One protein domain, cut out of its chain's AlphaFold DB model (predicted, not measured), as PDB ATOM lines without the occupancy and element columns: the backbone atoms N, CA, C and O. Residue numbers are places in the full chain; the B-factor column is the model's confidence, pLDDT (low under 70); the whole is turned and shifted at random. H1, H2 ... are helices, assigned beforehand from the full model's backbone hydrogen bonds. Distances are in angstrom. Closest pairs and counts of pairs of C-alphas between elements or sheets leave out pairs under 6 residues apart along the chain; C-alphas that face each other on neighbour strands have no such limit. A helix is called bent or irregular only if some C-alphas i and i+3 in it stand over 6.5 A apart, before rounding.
ATOM      1  N   GLY A 153      18.730  -2.244 -16.177       61.72
ATOM      2  CA  GLY A 153      19.079  -1.238 -15.170       61.72
ATOM      3  C   GLY A 153      17.900  -1.054 -14.205       61.72
ATOM      4  O   GLY A 153      16.813  -1.572 -14.489       61.72
ATOM      5  N   PRO A 154      18.057  -0.378 -13.051       67.19
ATOM      6  CA  PRO A 154      16.912  -0.081 -12.206       67.19
ATOM      7  C   PRO A 154      15.967   0.842 -12.983       67.19
ATOM      8  O   PRO A 154      16.414   1.709 -13.735       67.19
ATOM      9  N   SER A 155      14.656   0.657 -12.814       76.56
ATOM     10  CA  SER A 155      13.676   1.577 -13.400       76.56
ATOM     11  C   SER A 155      14.028   3.020 -13.013       76.56
ATOM     12  O   SER A 155      14.303   3.259 -11.834       76.56
ATOM     13  N   PRO A 156      13.964   4.002 -13.933       78.00
ATOM     14  CA  PRO A 156      14.171   5.410 -13.579       78.00
ATOM     15  C   PRO A 156      13.138   5.905 -12.552       78.00
ATOM     16  O   PRO A 156      13.352   6.908 -11.879       78.00
ATOM     17  N   LEU A 157      12.030   5.172 -12.390       87.25
ATOM     18  CA  LEU A 157      10.980   5.447 -11.415       87.25
ATOM     19  C   LEU A 157      11.206   4.753 -10.064       87.25
ATOM     20  O   LEU A 157      10.346   4.860  -9.198       87.25
ATOM     21  N   ILE A 158      12.319   4.037  -9.850       86.31
ATOM     22  CA  ILE A 158      12.520   3.251  -8.620       86.31
ATOM     23  C   ILE A 158      12.461   4.122  -7.361       86.31
ATOM     24  O   ILE A 158      11.808   3.755  -6.391       86.31
ATOM     25  N   HIS A 159      13.067   5.310  -7.402       87.94
ATOM     26  CA  HIS A 159      13.025   6.255  -6.288       87.94
ATOM     27  C   HIS A 159      11.611   6.799  -6.073       87.94
ATOM     28  O   HIS A 159      11.129   6.801  -4.948       87.94
ATOM     29  N   GLN A 160      10.907   7.168  -7.149       92.25
ATOM     30  CA  GLN A 160       9.518   7.633  -7.065       92.25
ATOM     31  C   GLN A 160       8.585   6.548  -6.514       92.25
ATOM     32  O   GLN A 160       7.654   6.850  -5.774       92.25
ATOM     33  N   TRP A 161       8.844   5.283  -6.850       89.75
ATOM     34  CA  TRP A 161       8.102   4.144  -6.328       89.75
ATOM     35  C   TRP A 161       8.355   3.932  -4.830       89.75
ATOM     36  O   TRP A 161       7.396   3.752  -4.084       89.75
ATOM     37  N   ILE A 162       9.612   4.018  -4.372       89.69
ATOM     38  CA  ILE A 162       9.940   3.946  -2.938       89.69
ATOM     39  C   ILE A 162       9.247   5.088  -2.178       89.69
ATOM     40  O   ILE A 162       8.530   4.821  -1.216       89.69
ATOM     41  N   GLU A 163       9.377   6.331  -2.649       89.44
ATOM     42  CA  GLU A 163       8.724   7.504  -2.046       89.44
ATOM     43  C   GLU A 163       7.202   7.344  -1.985       89.44
ATOM     44  O   GLU A 163       6.580   7.572  -0.949       89.44
ATOM     45  N   PHE A 164       6.588   6.883  -3.078       89.88
ATOM     46  CA  PHE A 164       5.156   6.602  -3.133       89.88
ATOM     47  C   PHE A 164       4.719   5.591  -2.067       89.88
ATOM     48  O   PHE A 164       3.678   5.774  -1.430       89.88
ATOM     49  N   CYS A 165       5.501   4.533  -1.859       87.06
ATOM     50  CA  CYS A 165       5.195   3.509  -0.870       87.06
ATOM     51  C   CYS A 165       5.386   3.986   0.582       87.06
ATOM     52  O   CYS A 165       4.715   3.463   1.472       87.06
ATOM     53  N   LEU A 166       6.244   4.983   0.825       85.19
ATOM     54  CA  LEU A 166       6.494   5.567   2.151       85.19
ATOM     55  C   LEU A 166       5.472   6.642   2.564       85.19
ATOM     56  O   LEU A 166       5.460   7.075   3.716       85.19
ATOM     57  N   GLN A 167       4.576   7.055   1.664       86.38
ATOM     58  CA  GLN A 167       3.530   8.036   1.974       86.38
ATOM     59  C   GLN A 167       2.630   7.574   3.131       86.38
ATOM     60  O   GLN A 167       2.154   6.438   3.156       86.38
ATOM     61  N   THR A 168       2.260   8.488   4.037       81.94
ATOM     62  CA  THR A 168       1.396   8.186   5.197       81.94
ATOM     63  C   THR A 168       0.056   7.550   4.804       81.94
ATOM     64  O   THR A 168      -0.468   6.705   5.530       81.94
ATOM     65  N   ALA A 169      -0.490   7.887   3.630       84.19
ATOM     66  CA  ALA A 169      -1.711   7.279   3.093       84.19
ATOM     67  C   ALA A 169      -1.590   5.752   2.890       84.19
ATOM     68  O   ALA A 169      -2.583   5.031   2.987       84.19
ATOM     69  N   ARG A 170      -0.373   5.235   2.668       85.25
ATOM     70  CA  ARG A 170      -0.079   3.802   2.511       85.25
ATOM     71  C   ARG A 170       0.039   3.053   3.837       85.25
ATOM     72  O   ARG A 170       0.098   1.829   3.832       85.25
ATOM     73  N   THR A 171      -0.023   3.753   4.970       82.31
ATOM     74  CA  THR A 171      -0.031   3.137   6.311       82.31
ATOM     75  C   THR A 171      -1.402   2.576   6.702       82.31
ATOM     76  O   THR A 171      -1.512   1.786   7.640       82.31
ATOM     77  N   LEU A 172      -2.466   2.960   5.983       82.19
ATOM     78  CA  LEU A 172      -3.845   2.600   6.315       82.19
ATOM     79  C   LEU A 172      -4.092   1.080   6.390       82.19
ATOM     80  O   LEU A 172      -4.728   0.657   7.355       82.19
ATOM     81  N   PRO A 173      -3.581   0.237   5.469       84.44
ATOM     82  CA  PRO A 173      -3.751  -1.213   5.566       84.44
ATOM     83  C   PRO A 173      -3.143  -1.820   6.837       84.44
ATOM     84  O   PRO A 173      -3.728  -2.749   7.389       84.44
ATOM     85  N   PHE A 174      -2.022  -1.280   7.331       82.31
ATOM     86  CA  PHE A 174      -1.418  -1.697   8.603       82.31
ATOM     87  C   PHE A 174      -2.290  -1.266   9.785       82.31
ATOM     88  O   PHE A 174      -2.644  -2.080  10.631       82.31
ATOM     89  N   LYS A 175      -2.747  -0.005   9.789       78.31
ATOM     90  CA  LYS A 175      -3.654   0.534  10.821       78.31
ATOM     91  C   LYS A 175      -4.995  -0.201  10.894       78.31
ATOM     92  O   LYS A 175      -5.582  -0.316  11.962       78.31
ATOM     93  N   GLN A 176      -5.493  -0.686   9.760       77.25
ATOM     94  CA  GLN A 176      -6.720  -1.483   9.672       77.25
ATOM     95  C   GLN A 176      -6.486  -2.983   9.915       77.25
ATOM     96  O   GLN A 176      -7.448  -3.764   9.835       77.25
ATOM     97  N   GLU A 177      -5.235  -3.372  10.192       76.00
ATOM     98  CA  GLU A 177      -4.755  -4.740  10.404       76.00
ATOM     99  C   GLU A 177      -5.026  -5.668   9.211       76.00
ATOM    100  O   GLU A 177      -5.181  -6.880   9.367       76.00
ATOM    101  N   VAL A 178      -5.169  -5.114   8.007       80.50
ATOM    102  CA  VAL A 178      -5.307  -5.901   6.772       80.50
ATOM    103  C   VAL A 178      -3.984  -6.590   6.456       80.50
ATOM    104  O   VAL A 178      -3.979  -7.750   6.054       80.50
ATOM    105  N   ILE A 179      -2.877  -5.882   6.686       81.94
ATOM    106  CA  ILE A 179      -1.512  -6.387   6.556       81.94
ATOM    107  C   ILE A 179      -0.929  -6.526   7.971       81.94
ATOM    108  O   ILE A 179      -1.051  -5.577   8.751       81.94
ATOM    109  N   PRO A 180      -0.331  -7.677   8.333       82.69
ATOM    110  CA  PRO A 180       0.344  -7.827   9.616       82.69
ATOM    111  C   PRO A 180       1.626  -6.986   9.665       82.69
ATOM    112  O   PRO A 180       2.316  -6.825   8.661       82.69
ATOM    113  N   GLY A 181       1.968  -6.490  10.853       85.31
ATOM    114  CA  GLY A 181       3.151  -5.659  11.076       85.31
ATOM    115  C   GLY A 181       2.826  -4.169  11.129       85.31
ATOM    116  O   GLY A 181       1.681  -3.778  11.355       85.31
ATOM    117  N   ALA A 182       3.851  -3.342  10.952       84.50
ATOM    118  CA  ALA A 182       3.749  -1.897  11.085       84.50
ATOM    119  C   ALA A 182       4.611  -1.185  10.037       84.50
ATOM    120  O   ALA A 182       5.667  -1.677   9.642       84.50
ATOM    121  N   SER A 183       4.166  -0.006   9.601       84.44
ATOM    122  CA  SER A 183       4.965   0.878   8.751       84.44
ATOM    123  C   SER A 183       6.043   1.601   9.569       84.44
ATOM    124  O   SER A 183       5.786   1.895  10.737       84.44
ATOM    125  N   PRO A 184       7.180   2.017   8.975       80.88
ATOM    126  CA  PRO A 184       8.234   2.748   9.690       80.88
ATOM    127  C   PRO A 184       7.728   3.972  10.466       80.88
ATOM    128  O   PRO A 184       8.074   4.162  11.627       80.88
ATOM    129  N   SER A 185       6.796   4.733   9.886       78.88
ATOM    130  CA  SER A 185       6.193   5.908  10.532       78.88
ATOM    131  C   SER A 185       5.430   5.595  11.826       78.88
ATOM    132  O   SER A 185       5.157   6.500  12.607       78.88
ATOM    133  N   ALA A 186       5.045   4.335  12.059       76.00
ATOM    134  CA  ALA A 186       4.394   3.917  13.299       76.00
ATOM    135  C   ALA A 186       5.364   3.915  14.492       76.00
ATOM    136  O   ALA A 186       4.910   3.980  15.629       76.00
ATOM    137  N   LEU A 187       6.678   3.861  14.234       72.75
ATOM    138  CA  LEU A 187       7.722   3.978  15.254       72.75
ATOM    139  C   LEU A 187       8.000   5.441  15.626       72.75
ATOM    140  O   LEU A 187       8.347   5.727  16.766       72.75
ATOM    141  N   GLU A 188       7.828   6.365  14.677       68.25
ATOM    142  CA  GLU A 188       8.043   7.805  14.881       68.25
ATOM    143  C   GLU A 188       6.833   8.490  15.521       68.25
ATOM    144  O   GLU A 188       6.972   9.392  16.349       68.25
ATOM    145  N   SER A 189       5.621   8.074  15.140       54.66
ATOM    146  CA  SER A 189       4.408   8.684  15.663       54.66
ATOM    147  C   SER A 189       4.143   8.197  17.083       54.66
ATOM    148  O   SER A 189       3.757   7.046  17.294       54.66
ATOM    149  N   THR A 190       4.270   9.094  18.057       48.19
ATOM    150  CA  THR A 190       3.683   8.933  19.388       48.19
ATOM    151  C   THR A 190       2.177   8.738  19.207       48.19
ATOM    152  O   THR A 190       1.452   9.695  18.966       48.19
ATOM    153  N   LEU A 191       1.732   7.476  19.212       51.44
ATOM    154  CA  LEU A 191       0.344   7.013  19.319       51.44
ATOM    155  C   LEU A 191      -0.704   8.008  18.781       51.44
ATOM    156  O   LEU A 191      -1.470   8.592  19.550       51.44
ATOM    157  N   VAL A 192      -0.790   8.178  17.456       43.75
ATOM    158  CA  VAL A 192      -1.996   8.782  16.870       43.75
ATOM    159  C   VAL A 192      -3.135   7.797  17.124       43.75
ATOM    160  O   VAL A 192      -3.263   6.795  16.419       43.75
ATOM    161  N   LYS A 193      -3.923   8.056  18.176       48.16
ATOM    162  CA  LYS A 193      -5.132   7.293  18.497       48.16
ATOM    163  C   LYS A 193      -6.005   7.243  17.246       48.16
ATOM    164  O   LYS A 193      -6.379   8.282  16.703       48.16
ATOM    165  N   LEU A 194      -6.299   6.034  16.773       48.75
ATOM    166  CA  LEU A 194      -7.294   5.852  15.723       48.75
ATOM    167  C   LEU A 194      -8.636   6.417  16.220       48.75
ATOM    168  O   LEU A 194      -8.966   6.206  17.389       48.75
ATOM    169  N   PRO A 195      -9.435   7.065  15.359       46.22
ATOM    170  CA  PRO A 195     -10.833   7.319  15.671       46.22
ATOM    171  C   PRO A 195     -11.515   5.987  16.007       46.22
ATOM    172  O   PRO A 195     -11.476   5.051  15.204       46.22
ATOM    173  N   GLU A 196     -12.133   5.897  17.188       50.38
ATOM    174  CA  GLU A 196     -12.800   4.685  17.703       50.38
ATOM    175  C   GLU A 196     -13.854   4.118  16.729       50.38
ATOM    176  O   GLU A 196     -14.188   2.934  16.761       50.38
ATOM    177  N   GLU A 197     -14.340   4.948  15.805       48.78
ATOM    178  CA  GLU A 197     -15.306   4.604  14.762       48.78
ATOM    179  C   GLU A 197     -14.801   3.541  13.771       48.78
ATOM    180  O   GLU A 197     -15.598   2.722  13.320       48.78
ATOM    181  N   LEU A 198     -13.494   3.478  13.482       49.00
ATOM    182  CA  LEU A 198     -12.915   2.486  12.556       49.00
ATOM    183  C   LEU A 198     -12.712   1.092  13.183       49.00
ATOM    184  O   LEU A 198     -12.415   0.128  12.467       49.00
ATOM    185  N   LEU A 199     -12.853   0.986  14.507       50.75
ATOM    186  CA  LEU A 199     -12.674  -0.249  15.279       50.75
ATOM    187  C   LEU A 199     -14.011  -0.899  15.678       50.75
ATOM    188  O   LEU A 199     -14.025  -2.052  16.115       50.75
TER     189      LEU A 199
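Overview. This is residues 153 to 199 of the 273 residues of an uncharacterized protein of Citrus unshiu (UniProt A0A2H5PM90). An arm, residues 153 to 164 with most of H1, sticks out from a loose loop in which H2, the link 176 to 184 and the small H3 come round until Ser 185 of H3 is near Thr 168 of H2; the arm is not straight as a whole, for residues 153 to 157 step aside before H1. Beyond H3 the last printed residues make a second tail, and this tail and the arm make the length. The printed part has 47 residues with three named helices, H1, H2 and H3 in chain order, and no named strand; its class is all helix, though under half of the residues, 21 of 47, are in named elements. The whole is loose, with a radius of gyration of the C-alphas of 13.5 A and spans of 45 by 21 by 16 A.

Along the chain. Find C-alpha 158 at (12.520, 3.251, -8.620); from there H1, residues 158 to 166, runs 12.6 A to C-alpha 166 at (6.494, 5.567, 2.151). Next look at H2, residues 168 to 175, which is 10.8 A long. H3, residues 185 to 188, measures 5.1 A and ends at C-alpha 188, (8.043, 7.805, 14.881).

Arrangement. Begin at H1, which touches no helix. H1 and H2 meet only through their tight link, Gln 167. H1 and H3 are apart, but only just, at 8.4 A. H2 and H3 are close but not clearly touching; their closest C-alphas, of Thr 168 and Ser 185, are 7.5 A apart. In H1 every O i to N i+4 pair is within hydrogen-bond range; in H2 1 of 4 is, beside 3 of 5 O i to N i+3 pairs, and H3 is too short for an O i to N i+4 pair. H2 is irregular, but only just: C-alphas 170 and 173 are 6.9 A apart.

Size, cuts and confidence. Look for the two farthest C-alphas at Gly 153 and Glu 196, 46.2 A apart. The printed part has no cut, and no link between named helices is long. Residues 187 to 193 stand free, as do 153 to 164, of which 158 to 164 belong to H1. The mean pLDDT of the printed part is 74.1, with residues 153 to 154 and 188 to 199 under 70.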